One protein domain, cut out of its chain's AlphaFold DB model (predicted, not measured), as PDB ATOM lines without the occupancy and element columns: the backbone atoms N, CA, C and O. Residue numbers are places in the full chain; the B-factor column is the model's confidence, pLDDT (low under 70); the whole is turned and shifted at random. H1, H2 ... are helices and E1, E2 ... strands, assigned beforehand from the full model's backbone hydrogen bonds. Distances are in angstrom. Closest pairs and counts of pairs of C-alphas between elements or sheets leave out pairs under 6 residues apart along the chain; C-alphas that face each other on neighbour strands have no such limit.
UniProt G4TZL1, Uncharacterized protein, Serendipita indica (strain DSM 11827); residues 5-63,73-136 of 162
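AT A GLANCE: This is residues 5 to 63 and 73 to 136 of the 162 residues of an uncharacterized protein of Serendipita indica (strain DSM 11827) (UniProt G4TZL1). With little regular structure, the chain winds in three stacked turns walled by the parallel sheets E3-E6-E9, E4-E7-E10 and E5-E8; H1, H2 and hairpin E1-E2 lie toward one side, and residues 105 to 115 stick out. The printed part has 123 residues, 48 in named elements, of mixed class: H1, E1 to E4, H2, E5 to E10. It is compact, radius of gyration of the C-alphas 15.0 A, spanning 44 by 37 by 25 A.

HOW THE PARTS SIT: E6, residues 85 to 90, is parallel to E3, 39 to 41 (N 40 to O 88, 2.8 A), and E9, 125 to 130 (N 89 to O 128, 2.9 A). E7, 93 to 95, is parallel to E4, 48 to 50 (N 49 to O 93, 2.8 A), and E10, 133 to 135 (N 94 to O 133, 2.9 A). E5, 80 to 82, is parallel to E8, 120 to 122 (N 122 to O 81, 2.8 A). E1, 19 to 21, and E2, 26 to 28, form a hairpin (N 21 to O 26, 2.9 A). H1, 11 to 16, and H2, 54 to 59, are close but not clearly touching (closest C-alphas Ile 11 and Trp 56, 7.4 A); both have every O i to N i+4 pair within hydrogen-bond range.

IN THESE COORDINATES: E6 is 15.8 A long, E9 16.3 A. C-alpha 11 begins H1 at (88.455, 111.073, 97.660); C-alpha 135 ends E10 at (102.932, 123.590, 106.458).

THE WHOLE: The farthest C-alphas, Asp 37 and Pro 63, are 45.1 A apart. Residues 64 to 72 are not printed; C-alphas 63 and 73 are 13.7 A apart. The link E7 to E8 is long. Residues 22 to 24, 61 to 63 and 100 to 127 have pLDDT under 70.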
ATOM      1  N   LEU A   5     101.434 109.757 110.454       93.31
ATOM      2  CA  LEU A   5     100.004 109.465 110.316       93.31
ATOM      3  C   LEU A   5      99.480 110.110 109.022       93.31
ATOM      4  O   LEU A   5      99.177 111.302 108.982       93.31
ATOM      5  N   LYS A   6      99.397 109.324 107.945       92.94
ATOM      6  CA  LYS A   6      99.042 109.811 106.600       92.94
ATOM      7  C   LYS A   6      97.573 109.544 106.258       92.94
ATOM      8  O   LYS A   6      97.125 108.399 106.273       92.94
ATOM      9  N   GLN A   7      96.829 110.584 105.886       89.19
ATOM     10  CA  GLN A   7      95.462 110.456 105.384       89.19
ATOM     11  C   GLN A   7      95.448 109.874 103.960       89.19
ATOM     12  O   GLN A   7      96.205 110.293 103.085       89.19
ATOM     13  N   SER A   8      94.545 108.924 103.703       90.94
ATOM     14  CA  SER A   8      94.359 108.338 102.369       90.94
ATOM     15  C   SER A   8      93.870 109.369 101.343       90.94
ATOM     16  O   SER A   8      92.924 110.112 101.603       90.94
ATOM     17  N   VAL A   9      94.445 109.344 100.137       90.56
ATOM     18  CA  VAL A   9      94.029 110.169  98.983       90.56
ATOM     19  C   VAL A   9      92.740 109.686  98.299       90.56
ATOM     20  O   VAL A   9      92.331 110.264  97.295       90.56
ATOM     21  N   ASN A  10      92.081 108.636  98.807       90.81
ATOM     22  CA  ASN A  10      90.843 108.106  98.229       90.81
ATOM     23  C   ASN A  10      89.652 109.056  98.472       90.81
ATOM     24  O   ASN A  10      88.865 108.881  99.403       90.81
ATOM     25  N   ILE A  11      89.522 110.066  97.610       86.88
ATOM     26  CA  ILE A  11      88.455 111.073  97.660       86.88
ATOM     27  C   ILE A  11      87.071 110.419  97.679       86.88
ATOM     28  O   ILE A  11      86.228 110.850  98.460       86.88
ATOM     29  N   THR A  12      86.840 109.371  96.883       87.88
ATOM     30  CA  THR A  12      85.550 108.664  96.798       87.88
ATOM     31  C   THR A  12      85.136 108.067  98.142       87.88
ATOM     32  O   THR A  12      83.997 108.262  98.561       87.88
ATOM     33  N   HIS A  13      86.063 107.418  98.858       86.25
ATOM     34  CA  HIS A  13      85.819 106.932 100.219       86.25
ATOM     35  C   HIS A  13      85.400 108.087 101.139       86.25
ATOM     36  O   HIS A  13      84.304 108.060 101.690       86.25
ATOM     37  N   TRP A  14      86.190 109.160 101.198       84.06
ATOM     38  CA  TRP A  14      85.892 110.350 102.009       84.06
ATOM     39  C   TRP A  14      84.675 111.177 101.530       84.06
ATOM     40  O   TRP A  14      84.233 112.083 102.237       84.06
ATOM     41  N   GLN A  15      84.123 110.912 100.336       83.88
ATOM     42  CA  GLN A  15      82.835 111.476  99.906       83.88
ATOM     43  C   GLN A  15      81.637 110.689 100.452       83.88
ATOM     44  O   GLN A  15      80.584 111.295 100.653       83.88
ATOM     45  N   GLY A  16      81.783 109.377 100.663       83.62
ATOM     46  CA  GLY A  16      80.712 108.482 101.123       83.62
ATOM     47  C   GLY A  16      80.807 108.067 102.594       83.62
ATOM     48  O   GLY A  16      79.805 107.646 103.163       83.62
ATOM     49  N   GLN A  17      81.982 108.180 103.215       83.06
ATOM     50  CA  GLN A  17      82.267 107.821 104.605       83.06
ATOM     51  C   GLN A  17      82.954 109.015 105.278       83.06
ATOM     52  O   GLN A  17      84.073 109.385 104.926       83.06
ATOM     53  N   TYR A  18      82.245 109.674 106.194       80.38
ATOM     54  CA  TYR A  18      82.707 110.880 106.879       80.38
ATOM     55  C   TYR A  18      81.902 111.124 108.157       80.38
ATOM     56  O   TYR A  18      80.716 110.799 108.217       80.38
ATOM     57  N   VAL A  19      82.510 111.782 109.146       79.75
ATOM     58  CA  VAL A  19      81.754 112.368 110.262       79.75
ATOM     59  C   VAL A  19      81.194 113.722 109.797       79.75
ATOM     60  O   VAL A  19      81.975 114.561 109.336       79.75
ATOM     61  N   PRO A  20      79.871 113.963 109.842       79.44
ATOM     62  CA  PRO A  20      79.286 115.238 109.434       79.44
ATOM     63  C   PRO A  20      79.519 116.326 110.488       79.44
ATOM     64  O   PRO A  20      79.440 116.068 111.688       79.44
ATOM     65  N   PHE A  21      79.716 117.570 110.047       72.31
ATOM     66  CA  PHE A  21      79.688 118.736 110.926       72.31
ATOM     67  C   PHE A  21      78.833 119.858 110.329       72.31
ATOM     68  O   PHE A  21      79.102 120.361 109.240       72.31
ATOM     69  N   ALA A  22      77.775 120.245 111.048       67.06
ATOM     70  CA  ALA A  22      76.702 121.082 110.507       67.06
ATOM     71  C   ALA A  22      77.153 122.497 110.098       67.06
ATOM     72  O   ALA A  22      76.656 123.048 109.114       67.06
ATOM     73  N   PHE A  23      78.108 123.090 110.819       62.88
ATOM     74  CA  PHE A  23      78.632 124.415 110.492       62.88
ATOM     75  C   PHE A  23      79.318 124.395 109.121       62.88
ATOM     76  O   PHE A  23      80.275 123.656 108.900       62.88
ATOM     77  N   GLN A  24      78.802 125.217 108.205       60.91
ATOM     78  CA  GLN A  24      79.245 125.333 106.810       60.91
ATOM     79  C   GLN A  24      79.183 124.029 105.979       60.91
ATOM     80  O   GLN A  24      79.756 123.986 104.892       60.91
ATOM     81  N   ASN A  25      78.420 123.019 106.429       71.19
ATOM     82  CA  ASN A  25      78.287 121.701 105.785       71.19
ATOM     83  C   ASN A  25      79.647 121.000 105.578       71.19
ATOM     84  O   ASN A  25      80.034 120.636 104.463       71.19
ATOM     85  N   SER A  26      80.386 120.858 106.675       72.50
ATOM     86  CA  SER A  26      81.739 120.304 106.713       72.50
ATOM     87  C   SER A  26      81.755 118.796 106.999       72.50
ATOM     88  O   SER A  26      80.777 118.200 107.450       72.50
ATOM     89  N   ARG A  27      82.906 118.166 106.746       80.94
ATOM     90  CA  ARG A  27      83.179 116.739 106.996       80.94
ATOM     91  C   ARG A  27      84.445 116.601 107.827       80.94
ATOM     92  O   ARG A  27      85.361 117.370 107.579       80.94
ATOM     93  N   LEU A  28      84.542 115.644 108.745       80.44
ATOM     94  CA  LEU A  28      85.747 115.426 109.564       80.44
ATOM     95  C   LEU A  28      86.492 114.141 109.158       80.44
ATOM     96  O   LEU A  28      85.876 113.202 108.652       80.44
ATOM     97  N   SER A  29      87.810 114.131 109.376       81.56
ATOM     98  CA  SER A  29      88.738 113.015 109.144       81.56
ATOM     99  C   SER A  29      89.168 112.393 110.478       81.56
ATOM    100  O   SER A  29      88.615 111.371 110.876       81.56
ATOM    101  N   MET A  30      90.096 113.024 111.206       83.50
ATOM    102  CA  MET A  30      90.550 112.583 112.528       83.50
ATOM    103  C   MET A  30      89.823 113.406 113.596       83.50
ATOM    104  O   MET A  30      89.800 114.634 113.518       83.50
ATOM    105  N   VAL A  31      89.206 112.749 114.580       82.12
ATOM    106  CA  VAL A  31      88.360 113.414 115.583       82.12
ATOM    107  C   VAL A  31      88.688 112.908 116.983       82.12
ATOM    108  O   VAL A  31      88.525 111.729 117.283       82.12
ATOM    109  N   VAL A  32      89.086 113.829 117.855       82.25
ATOM    110  CA  VAL A  32      89.097 113.656 119.309       82.25
ATOM    111  C   VAL A  32      87.765 114.177 119.839       82.25
ATOM    112  O   VAL A  32      87.462 115.360 119.681       82.25
ATOM    113  N   GLN A  33      86.957 113.318 120.456       80.50
ATOM    114  CA  GLN A  33      85.660 113.699 121.017       80.50
ATOM    115  C   GLN A  33      85.535 113.233 122.469       80.50
ATOM    116  O   GLN A  33      85.848 112.086 122.772       80.50
ATOM    117  N   GLY A  34      85.067 114.110 123.364       77.62
ATOM    118  CA  GLY A  34      84.826 113.761 124.772       77.62
ATOM    119  C   GLY A  34      86.086 113.574 125.628       77.62
ATOM    120  O   GLY A  34      85.986 113.080 126.749       77.62
ATOM    121  N   ALA A  35      87.272 113.926 125.122       81.94
ATOM    122  CA  ALA A  35      88.531 113.653 125.806       81.94
ATOM    123  C   ALA A  35      88.707 114.517 127.063       81.94
ATOM    124  O   ALA A  35      88.340 115.691 127.084       81.94
ATOM    125  N   THR A  36      89.307 113.940 128.100       86.62
ATOM    126  CA  THR A  36      89.661 114.611 129.356       86.62
ATOM    127  C   THR A  36      91.096 114.228 129.713       86.62
ATOM    128  O   THR A  36      91.422 113.047 129.647       86.62
ATOM    129  N   ASP A  37      91.947 115.207 130.041       92.25
ATOM    130  CA  ASP A  37      93.364 115.006 130.420       92.25
ATOM    131  C   ASP A  37      94.210 114.247 129.372       92.25
ATOM    132  O   ASP A  37      95.117 113.478 129.687       92.25
ATOM    133  N   MET A  38      93.916 114.469 128.088       89.44
ATOM    134  CA  MET A  38      94.608 113.824 126.970       89.44
ATOM    135  C   MET A  38      95.883 114.582 126.573       89.44
ATOM    136  O   MET A  38      95.852 115.784 126.313       89.44
ATOM    137  N   ILE A  39      96.990 113.858 126.396       92.19
ATOM    138  CA  ILE A  39      98.225 114.379 125.793       92.19
ATOM    139  C   ILE A  39      98.470 113.657 124.464       92.19
ATOM    140  O   ILE A  39      98.480 112.429 124.407       92.19
ATOM    141  N   PHE A  40      98.681 114.420 123.392       89.00
ATOM    142  CA  PHE A  40      99.043 113.920 122.067       89.00
ATOM    143  C   PHE A  40     100.336 114.596 121.610       89.00
ATOM    144  O   PHE A  40     100.339 115.762 121.219       89.00
ATOM    145  N   HIS A  41     101.452 113.875 121.691       93.88
ATOM    146  CA  HIS A  41     102.778 114.468 121.523       93.88
ATOM    147  C   HIS A  41     103.761 113.628 120.700       93.88
ATOM    148  O   HIS A  41     103.604 112.408 120.584       93.88
ATOM    149  N   SER A  42     104.799 114.284 120.176       95.50
ATOM    150  CA  SER A  42     106.025 113.662 119.660       95.50
ATOM    151  C   SER A  42     107.213 114.057 120.545       95.50
ATOM    152  O   SER A  42     107.792 115.126 120.341       95.50
ATOM    153  N   PRO A  43     107.609 113.218 121.520       93.94
ATOM    154  CA  PRO A  43     108.812 113.451 122.319       93.94
ATOM    155  C   PRO A  43     110.085 113.645 121.482       93.94
ATOM    156  O   PRO A  43     110.948 114.429 121.871       93.94
ATOM    157  N   ALA A  44     110.195 112.980 120.324       95.19
ATOM    158  CA  ALA A  44     111.341 113.116 119.422       95.19
ATOM    159  C   ALA A  44     111.236 114.307 118.447       95.19
ATOM    160  O   ALA A  44     112.207 114.601 117.751       95.19
ATOM    161  N   ARG A  45     110.084 114.996 118.389       91.31
ATOM    162  CA  ARG A  45     109.754 116.054 117.408       91.31
ATOM    163  C   ARG A  45     109.832 115.596 115.940       91.31
ATOM    164  O   ARG A  45     110.165 116.378 115.055       91.31
ATOM    165  N   THR A  46     109.510 114.326 115.687       95.44
ATOM    166  CA  THR A  46     109.481 113.690 114.351       95.44
ATOM    167  C   THR A  46     108.088 113.190 113.944       95.44
ATOM    168  O   THR A  46     107.924 112.613 112.871       95.44
ATOM    169  N   GLY A  47     107.075 113.371 114.796       96.38
ATOM    170  CA  GLY A  47     105.696 112.969 114.524       96.38
ATOM    171  C   GLY A  47     105.006 113.885 113.519       96.38
ATOM    172  O   GLY A  47     104.795 115.061 113.807       96.38
ATOM    173  N   VAL A  48     104.597 113.331 112.374       94.00
ATOM    174  CA  VAL A  48     103.960 114.081 111.276       94.00
ATOM    175  C   VAL A  48     102.536 113.587 111.038       94.00
ATOM    176  O   VAL A  48     102.309 112.388 110.879       94.00
ATOM    177  N   ILE A  49     101.574 114.500 110.934       91.75
ATOM    178  CA  ILE A  49     100.230 114.233 110.409       91.75
ATOM    179  C   ILE A  49     100.160 114.794 108.985       91.75
ATOM    180  O   ILE A  49     100.199 116.007 108.794       91.75
ATOM    181  N   ASP A  50     100.048 113.925 107.978       92.56
ATOM    182  CA  ASP A  50     100.020 114.317 106.561       92.56
ATOM    183  C   ASP A  50      98.630 114.124 105.951       92.56
ATOM    184  O   ASP A  50      98.193 113.004 105.680       92.56
ATOM    185  N   GLY A  51      97.950 115.232 105.673       89.56
ATOM    186  CA  GLY A  51      96.626 115.235 105.063       89.56
ATOM    187  C   GLY A  51      96.576 114.863 103.575       89.56
ATOM    188  O   GLY A  51      95.485 114.658 103.041       89.56
ATOM    189  N   SER A  52      97.720 114.765 102.885       92.31
ATOM    190  CA  SER A  52      97.815 114.450 101.447       92.31
ATOM    191  C   SER A  52      96.916 115.324 100.542       92.31
ATOM    192  O   SER A  52      96.332 114.876  99.550       92.31
ATOM    193  N   GLY A  53      96.816 116.610 100.884       87.25
ATOM    194  CA  GLY A  53      95.883 117.604 100.347       87.25
ATOM    195  C   GLY A  53      95.997 117.903  98.852       87.25
ATOM    196  O   GLY A  53      95.043 118.413  98.271       87.25
ATOM    197  N   GLN A  54      97.094 117.528  98.188       86.50
ATOM    198  CA  GLN A  54      97.302 117.796  96.759       86.50
ATOM    199  C   GLN A  54      96.168 117.271  95.865       86.50
ATOM    200  O   GLN A  54      95.692 117.987  94.978       86.50
ATOM    201  N   ALA A  55      95.708 116.040  96.120       86.56
ATOM    202  CA  ALA A  55      94.589 115.436  95.394       86.56
ATOM    203  C   ALA A  55      93.292 116.239  95.595       86.56
ATOM    204  O   ALA A  55      92.504 116.433  94.671       86.56
ATOM    205  N   TRP A  56      93.102 116.765  96.803       84.94
ATOM    206  CA  TRP A  56      91.933 117.534  97.201       84.94
ATOM    207  C   TRP A  56      91.919 118.953  96.639       84.94
ATOM    208  O   TRP A  56      90.859 119.422  96.225       84.94
ATOM    209  N   TRP A  57      93.067 119.631  96.572       81.81
ATOM    210  CA  TRP A  57      93.174 120.946  95.933       81.81
ATOM    211  C   TRP A  57      92.921 120.840  94.422       81.81
ATOM    212  O   TRP A  57      92.207 121.677  93.873       81.81
ATOM    213  N   ALA A  58      93.393 119.766  93.774       80.50
ATOM    214  CA  ALA A  58      93.087 119.464  92.372       80.50
ATOM    215  C   ALA A  58      91.594 119.136  92.145       80.50
ATOM    216  O   ALA A  58      90.964 119.678  91.237       80.50
ATOM    217  N   ALA A  59      90.981 118.317  93.007       78.44
ATOM    218  CA  ALA A  59      89.556 117.969  92.920       78.44
ATOM    219  C   ALA A  59      88.589 119.105  93.329       78.44
ATOM    220  O   ALA A  59      87.375 118.985  93.138       78.44
ATOM    221  N   PHE A  60      89.110 120.199  93.898       74.38
ATOM    222  CA  PHE A  60      88.364 121.399  94.298       74.38
ATOM    223  C   PHE A  60      88.627 122.601  93.372       74.38
ATOM    224  O   PHE A  60      88.300 123.738  93.723       74.38
ATOM    225  N   ILE A  61      89.194 122.393  92.176       61.88
ATOM    226  CA  ILE A  61      89.348 123.464  91.180       61.88
ATOM    227  C   ILE A  61      87.957 123.969  90.759       61.88
ATOM    228  O   ILE A  61      87.299 123.437  89.865       61.88
ATOM    229  N   ARG A  62      87.512 125.046  91.414       54.25
ATOM    230  CA  ARG A  62      86.462 125.933  90.914       54.25
ATOM    231  C   ARG A  62      87.091 126.762  89.792       54.25
ATOM    232  O   ARG A  62      87.985 127.553  90.102       54.25
ATOM    233  N   PRO A  63      86.675 126.611  88.525       48.97
ATOM    234  CA  PRO A  63      87.206 127.461  87.475       48.97
ATOM    235  C   PRO A  63      86.836 128.920  87.749       48.97
ATOM    236  O   PRO A  63      85.736 129.229  88.215       48.97
ATOM    237  N   THR A  73      82.648 118.211  95.604       77.44
ATOM    238  CA  THR A  73      83.724 117.725  96.470       77.44
ATOM    239  C   THR A  73      83.803 118.503  97.793       77.44
ATOM    240  O   THR A  73      84.543 119.487  97.911       77.44
ATOM    241  N   LEU A  74      83.079 118.046  98.818       80.25
ATOM    242  CA  LEU A  74      83.306 118.488 100.194       80.25
ATOM    243  C   LEU A  74      84.552 117.767 100.708       80.25
ATOM    244  O   LEU A  74      84.571 116.537 100.831       80.25
ATOM    245  N   ARG A  75      85.605 118.545 100.952       83.62
ATOM    246  CA  ARG A  75      86.890 118.078 101.483       83.62
ATOM    247  C   ARG A  75      86.770 117.861 103.001       83.62
ATOM    248  O   ARG A  75      85.975 118.558 103.627       83.62
ATOM    249  N   PRO A  76      87.518 116.925 103.602       82.88
ATOM    250  CA  PRO A  76      87.460 116.685 105.036       82.88
ATOM    251  C   PRO A  76      88.424 117.572 105.833       82.88
ATOM    252  O   PRO A  76      89.531 117.911 105.408       82.88
ATOM    253  N   ILE A  77      87.988 117.905 107.034       79.31
ATOM    254  CA  ILE A  77      88.747 118.512 108.111       79.31
ATOM    255  C   ILE A  77      89.693 117.429 108.668       79.31
ATOM    256  O   ILE A  77      89.233 116.504 109.330       79.31
ATOM    257  N   LEU A  78      90.990 117.517 108.339       82.25
ATOM    258  CA  LEU A  78      92.082 116.625 108.754       82.25
ATOM    259  C   LEU A  78      92.043 116.259 110.241       82.25
ATOM    260  O   LEU A  78      92.078 115.071 110.539       82.25
ATOM    261  N   TRP A  79      91.944 117.236 111.147       82.38
ATOM    262  CA  TRP A  79      91.929 117.003 112.597       82.38
ATOM    263  C   TRP A  79      90.774 117.752 113.279       82.38
ATOM    264  O   TRP A  79      90.219 118.705 112.743       82.38
ATOM    265  N   THR A  80      90.336 117.322 114.458       79.56
ATOM    266  CA  THR A  80      89.288 118.005 115.231       79.56
ATOM    267  C   THR A  80      89.385 117.634 116.701       79.56
ATOM    268  O   THR A  80      89.631 116.476 117.024       79.56
ATOM    269  N   VAL A  81      89.115 118.594 117.589       75.44
ATOM    270  CA  VAL A  81      88.867 118.327 119.015       75.44
ATOM    271  C   VAL A  81      87.505 118.895 119.406       75.44
ATOM    272  O   VAL A  81      87.273 120.092 119.245       75.44
ATOM    273  N   ALA A  82      86.593 118.054 119.889       75.75
ATOM    274  CA  ALA A  82      85.211 118.419 120.201       75.75
ATOM    275  C   ALA A  82      84.789 117.926 121.595       75.75
ATOM    276  O   ALA A  82      85.159 116.824 122.005       75.75
ATOM    277  N   ASN A  83      83.988 118.704 122.327       75.06
ATOM    278  CA  ASN A  83      83.415 118.313 123.628       75.06
ATOM    279  C   ASN A  83      84.472 117.842 124.656       75.06
ATOM    280  O   ASN A  83      84.208 116.926 125.428       75.06
ATOM    281  N   SER A  84      85.689 118.396 124.615       73.25
ATOM    282  CA  SER A  84      86.858 117.886 125.358       73.25
ATOM    283  C   SER A  84      87.401 118.909 126.364       73.25
ATOM    284  O   SER A  84      87.146 120.104 126.235       73.25
ATOM    285  N   THR A  85      88.177 118.476 127.355       78.25
ATOM    286  CA  THR A  85      88.813 119.365 128.337       78.25
ATOM    287  C   THR A  85      90.237 118.932 128.672       78.25
ATOM    288  O   THR A  85      90.532 117.739 128.682       78.25
ATOM    289  N   ARG A  86      91.132 119.889 128.946       81.44
ATOM    290  CA  ARG A  86      92.543 119.628 129.306       81.44
ATOM    291  C   ARG A  86      93.252 118.722 128.285       81.44
ATOM    292  O   ARG A  86      93.849 117.713 128.647       81.44
ATOM    293  N   VAL A  87      93.168 119.073 126.998       80.69
ATOM    294  CA  VAL A  87      93.877 118.357 125.919       80.69
ATOM    295  C   VAL A  87      95.120 119.138 125.508       80.69
ATOM    296  O   VAL A  87      95.031 120.329 125.217       80.69
ATOM    297  N   THR A  88      96.274 118.475 125.449       85.12
ATOM    298  CA  THR A  88      97.550 119.086 125.049       85.12
ATOM    299  C   THR A  88      98.113 118.422 123.798       85.12
ATOM    300  O   THR A  88      98.234 117.200 123.738       85.12
ATOM    301  N   PHE A  89      98.504 119.245 122.829       84.69
ATOM    302  CA  PHE A  89      99.265 118.864 121.643       84.69
ATOM    303  C   PHE A  89     100.696 119.385 121.772       84.69
ATOM    304  O   PHE A  89     100.867 120.565 122.075       84.69
ATOM    305  N   ASP A  90     101.711 118.543 121.556       89.44
ATOM    306  CA  ASP A  90     103.116 118.965 121.687       89.44
ATOM    307  C   ASP A  90     104.065 118.320 120.661       89.44
ATOM    308  O   ASP A  90     104.124 117.098 120.519       89.44
ATOM    309  N   GLY A  91     104.838 119.143 119.950       90.44
ATOM    310  CA  GLY A  91     105.943 118.699 119.086       90.44
ATOM    311  C   GLY A  91     105.528 118.008 117.784       90.44
ATOM    312  O   GLY A  91     106.366 117.379 117.144       90.44
ATOM    313  N   ILE A  92     104.251 118.090 117.403       88.81
ATOM    314  CA  ILE A  92     103.696 117.457 116.200       88.81
ATOM    315  C   ILE A  92     103.781 118.415 115.006       88.81
ATOM    316  O   ILE A  92     103.399 119.584 115.095       88.81
ATOM    317  N   GLU A  93     104.209 117.898 113.859       88.31
ATOM    318  CA  GLU A  93     104.072 118.574 112.572       88.31
ATOM    319  C   GLU A  93     102.748 118.183 111.889       88.31
ATOM    320  O   GLU A  93     102.345 117.020 111.892       88.31
ATOM    321  N   MET A  94     102.063 119.149 111.272       86.44
ATOM    322  CA  MET A  94     100.861 118.931 110.462       86.44
ATOM    323  C   MET A  94     101.078 119.472 109.045       86.44
ATOM    324  O   MET A  94     101.259 120.675 108.860       86.44
ATOM    325  N   ILE A  95     101.033 118.603 108.033       87.44
ATOM    326  CA  ILE A  95     101.291 118.978 106.636       87.44
ATOM    327  C   ILE A  95     100.092 118.723 105.718       87.44
ATOM    328  O   ILE A  95      99.326 117.775 105.892       87.44
ATOM    329  N   ASN A  96      99.971 119.556 104.682       87.00
ATOM    330  CA  ASN A  96      99.170 119.300 103.478       87.00
ATOM    331  C   ASN A  96      97.714 118.872 103.748       87.00
ATOM    332  O   ASN A  96      97.266 117.838 103.265       87.00
ATOM    333  N   SER A  97      96.940 119.643 104.507       82.56
ATOM    334  CA  SER A  97      95.555 119.263 104.814       82.56
ATOM    335  C   SER A  97      94.613 119.264 103.585       82.56
ATOM    336  O   SER A  97      94.717 120.165 102.742       82.56
ATOM    337  N   PRO A  98      93.644 118.320 103.467       78.31
ATOM    338  CA  PRO A  98      92.590 118.357 102.449       78.31
ATOM    339  C   PRO A  98      91.765 119.623 102.559       78.31
ATOM    340  O   PRO A  98      91.542 120.316 101.567       78.31
ATOM    341  N   MET A  99      91.339 119.930 103.781       70.94
ATOM    342  CA  MET A  99      91.026 121.283 104.179       70.94
ATOM    343  C   MET A  99      91.716 121.620 105.518       70.94
ATOM    344  O   MET A  99      92.639 122.412 105.482       70.94
ATOM    345  N   TRP A 100      91.390 121.047 106.684       55.94
ATOM    346  CA  TRP A 100      91.503 121.804 107.957       55.94
ATOM    347  C   TRP A 100      92.045 121.023 109.236       55.94
ATOM    348  O   TRP A 100      91.505 119.939 109.384       55.94
ATOM    349  N   CYS A 101      92.963 121.307 110.230       42.25
ATOM    350  CA  CYS A 101      93.942 122.306 110.892       42.25
ATOM    351  C   CYS A 101      93.763 123.451 112.061       42.25
ATOM    352  O   CYS A 101      94.537 123.287 112.994       42.25
ATOM    353  N   THR A 102      92.936 124.563 112.148       35.84
ATOM    354  CA  THR A 102      92.015 125.220 113.230       35.84
ATOM    355  C   THR A 102      91.080 126.459 112.797       35.84
ATOM    356  O   THR A 102      91.349 127.012 111.743       35.84
ATOM    357  N   HIS A 103      89.911 126.835 113.444       35.00
ATOM    358  CA  HIS A 103      88.904 127.929 113.037       35.00
ATOM    359  C   HIS A 103      87.938 128.643 114.102       35.00
ATOM    360  O   HIS A 103      87.122 127.912 114.646       35.00
ATOM    361  N   ARG A 104      87.963 130.007 114.378       32.25
ATOM    362  CA  ARG A 104      87.204 130.953 115.344       32.25
ATOM    363  C   ARG A 104      86.934 132.267 114.645       32.25
ATOM    364  O   ARG A 104      87.752 132.732 113.868       32.25
ATOM    365  N   LEU A 105      85.886 132.957 115.082       24.50
ATOM    366  CA  LEU A 105      85.543 134.276 114.582       24.50
ATOM    367  C   LEU A 105      85.546 135.350 115.680       24.50
ATOM    368  O   LEU A 105      84.943 135.166 116.735       24.50
ATOM    369  N   PHE A 106      86.153 136.501 115.381       23.89
ATOM    370  CA  PHE A 106      85.881 137.775 116.054       23.89
ATOM    371  C   PHE A 106      85.841 138.895 114.996       23.89
ATOM    372  O   PHE A 106      86.831 139.576 114.743       23.89
ATOM    373  N   ILE A 107      84.706 139.053 114.297       25.44
ATOM    374  CA  ILE A 107      84.558 140.109 113.278       25.44
ATOM    375  C   ILE A 107      84.231 141.451 113.940       25.44
ATOM    376  O   ILE A 107      83.098 141.692 114.354       25.44
ATOM    377  N   LYS A 108      85.206 142.360 113.887       25.94
ATOM    378  CA  LYS A 108      85.091 143.671 113.219       25.94
ATOM    379  C   LYS A 108      86.442 143.871 112.508       25.94
ATOM    380  O   LYS A 108      87.459 143.920 113.180       25.94
ATOM    381  N   PHE A 109      86.556 143.867 111.179       29.22
ATOM    382  CA  PHE A 109      85.968 144.857 110.268       29.22
ATOM    383  C   PHE A 109      85.724 144.313 108.834       29.22
ATOM    384  O   PHE A 109      85.779 143.111 108.589       29.22
ATOM    385  N   ARG A 110      85.379 145.209 107.895       37.81
ATOM    386  CA  ARG A 110      85.042 144.924 106.485       37.81
ATOM    387  C   ARG A 110      86.268 144.711 105.570       37.81
ATOM    388  O   ARG A 110      87.349 145.211 105.849       37.81
ATOM    389  N   THR A 111      85.967 144.154 104.389       29.16
ATOM    390  CA  THR A 111      86.696 144.277 103.104       29.16
ATOM    391  C   THR A 111      87.707 143.166 102.763       29.16
ATOM    392  O   THR A 111      88.421 142.646 103.606       29.16
ATOM    393  N   LEU A 112      87.675 142.786 101.479       40.22
ATOM    394  CA  LEU A 112      88.358 141.703 100.756       40.22
ATOM    395  C   LEU A 112      89.630 141.085 101.384       40.22
ATOM    396  O   LEU A 112      90.691 141.697 101.372       40.22
ATOM    397  N   MET A 113      89.567 139.779 101.671       30.81
ATOM    398  CA  MET A 113      90.701 138.851 101.525       30.81
ATOM    399  C   MET A 113      90.206 137.438 101.165       30.81
ATOM    400  O   MET A 113      89.213 136.955 101.709       30.81
ATOM    401  N   ARG A 114      90.896 136.749 100.243       37.59
ATOM    402  CA  ARG A 114      90.625 135.338  99.884       37.59
ATOM    403  C   ARG A 114      91.399 134.413 100.830       37.59
ATOM    404  O   ARG A 114      92.444 133.883 100.463       37.59
ATOM    405  N   LEU A 115      90.883 134.247 102.045       30.75
ATOM    406  CA  LEU A 115      91.547 133.460 103.086       30.75
ATOM    407  C   LEU A 115      91.417 131.954 102.879       30.75
ATOM    408  O   LEU A 115      90.494 131.437 102.233       30.75
ATOM    409  N   LEU A 116      92.382 131.242 103.437       31.98
ATOM    410  CA  LEU A 116      92.590 129.841 103.196       31.98
ATOM    411  C   LEU A 116      92.239 129.110 104.509       31.98
ATOM    412  O   LEU A 116      93.166 128.732 105.127       31.98
ATOM    413  N   ARG A 117      90.985 128.856 104.936       53.34
ATOM    414  CA  ARG A 117      90.494 128.242 106.236       53.34
ATOM    415  C   ARG A 117      91.117 126.984 106.885       53.34
ATOM    416  O   ARG A 117      91.734 126.220 106.154       53.34
ATOM    417  N   PHE A 118      90.827 126.689 108.192       32.66
ATOM    418  CA  PHE A 118      91.517 125.540 108.823       32.66
ATOM    419  C   PHE A 118      91.118 124.533 109.943       32.66
ATOM    420  O   PHE A 118      91.875 123.633 109.895       32.66
ATOM    421  N   ASN A 119      90.216 124.382 110.930       35.44
ATOM    422  CA  ASN A 119      89.895 123.026 111.607       35.44
ATOM    423  C   ASN A 119      88.391 123.157 111.838       35.44
ATOM    424  O   ASN A 119      87.759 124.179 111.576       35.44
ATOM    425  N   LEU A 120      87.854 122.174 112.513       42.66
ATOM    426  CA  LEU A 120      87.112 122.468 113.708       42.66
ATOM    427  C   LEU A 120      87.900 122.230 115.022       42.66
ATOM    428  O   LEU A 120      88.586 121.228 115.173       42.66
ATOM    429  N   VAL A 121      87.711 123.089 116.021       46.69
ATOM    430  CA  VAL A 121      87.751 122.703 117.450       46.69
ATOM    431  C   VAL A 121      86.444 123.202 118.060       46.69
ATOM    432  O   VAL A 121      86.042 124.297 117.695       46.69
ATOM    433  N   ALA A 122      85.758 122.463 118.933       47.28
ATOM    434  CA  ALA A 122      84.425 122.845 119.422       47.28
ATOM    435  C   ALA A 122      84.188 122.516 120.903       47.28
ATOM    436  O   ALA A 122      84.612 121.467 121.379       47.28
ATOM    437  N   SER A 123      83.447 123.386 121.604       50.75
ATOM    438  CA  SER A 123      82.861 123.131 122.937       50.75
ATOM    439  C   SER A 123      83.832 122.510 123.954       50.75
ATOM    440  O   SER A 123      83.734 121.332 124.277       50.75
ATOM    441  N   PHE A 124      84.795 123.285 124.449       54.84
ATOM    442  CA  PHE A 124      85.899 122.760 125.256       54.84
ATOM    443  C   PHE A 124      86.315 123.710 126.384       54.84
ATOM    444  O   PHE A 124      85.904 124.871 126.413       54.84
ATOM    445  N   SER A 125      87.218 123.237 127.246       57.62
ATOM    446  CA  SER A 125      88.006 124.084 128.150       57.62
ATOM    447  C   SER A 125      89.470 123.625 128.194       57.62
ATOM    448  O   SER A 125      89.738 122.441 128.031       57.62
ATOM    449  N   TYR A 126      90.421 124.545 128.384       67.50
ATOM    450  CA  TYR A 126      91.868 124.260 128.467       67.50
ATOM    451  C   TYR A 126      92.408 123.341 127.345       67.50
ATOM    452  O   TYR A 126      92.637 122.152 127.556       67.50
ATOM    453  N   ILE A 127      92.617 123.881 126.140       68.81
ATOM    454  CA  ILE A 127      93.287 123.161 125.040       68.81
ATOM    455  C   ILE A 127      94.610 123.862 124.744       68.81
ATOM    456  O   ILE A 127      94.617 125.063 124.476       68.81
ATOM    457  N   ASN A 128      95.706 123.107 124.781       74.50
ATOM    458  CA  ASN A 128      97.064 123.613 124.601       74.50
ATOM    459  C   ASN A 128      97.674 123.096 123.292       74.50
ATOM    460  O   ASN A 128      97.485 121.932 122.934       74.50
ATOM    461  N   TYR A 129      98.466 123.938 122.630       77.94
ATOM    462  CA  TYR A 129      99.284 123.580 121.472       77.94
ATOM    463  C   TYR A 129     100.705 124.116 121.684       77.94
ATOM    464  O   TYR A 129     100.896 125.324 121.827       77.94
ATOM    465  N   TYR A 130     101.694 123.226 121.697       80.56
ATOM    466  CA  TYR A 130     103.105 123.525 121.942       80.56
ATOM    467  C   TYR A 130     103.982 122.951 120.825       80.56
ATOM    468  O   TYR A 130     103.674 121.908 120.257       80.56
ATOM    469  N   ASN A 131     105.079 123.639 120.493       86.00
ATOM    470  CA  ASN A 131     106.097 123.178 119.531       86.00
ATOM    471  C   ASN A 131     105.544 122.659 118.177       86.00
ATOM    472  O   ASN A 131     106.166 121.811 117.541       86.00
ATOM    473  N   MET A 132     104.377 123.148 117.743       80.06
ATOM    474  CA  MET A 132     103.701 122.700 116.523       80.06
ATOM    475  C   MET A 132     104.351 123.315 115.280       80.06
ATOM    476  O   MET A 132     104.534 124.533 115.235       80.06
ATOM    477  N   ASN A 133     104.599 122.512 114.241       82.75
ATOM    478  CA  ASN A 133     104.846 123.031 112.889       82.75
ATOM    479  C   ASN A 133     103.619 122.783 112.006       82.75
ATOM    480  O   ASN A 133     103.014 121.715 112.084       82.75
ATOM    481  N   ILE A 134     103.248 123.744 111.157       79.56
ATOM    482  CA  ILE A 134     102.142 123.570 110.208       79.56
ATOM    483  C   ILE A 134     102.543 124.103 108.836       79.56
ATOM    484  O   ILE A 134     102.875 125.280 108.696       79.56
ATOM    485  N   SER A 135     102.492 123.246 107.813       80.94
ATOM    486  CA  SER A 135     102.932 123.590 106.458       80.94
ATOM    487  C   SER A 135     102.001 123.049 105.365       80.94
ATOM    488  O   SER A 135     101.209 122.124 105.559       80.94
ATOM    489  N   ALA A 136     102.060 123.658 104.183       78.69
ATOM    490  CA  ALA A 136     101.347 123.185 103.004       78.69
ATOM    491  C   ALA A 136     102.140 123.561 101.748       78.69
ATOM    492  O   ALA A 136     102.471 124.730 101.550       78.69
TER     493      ALA A 136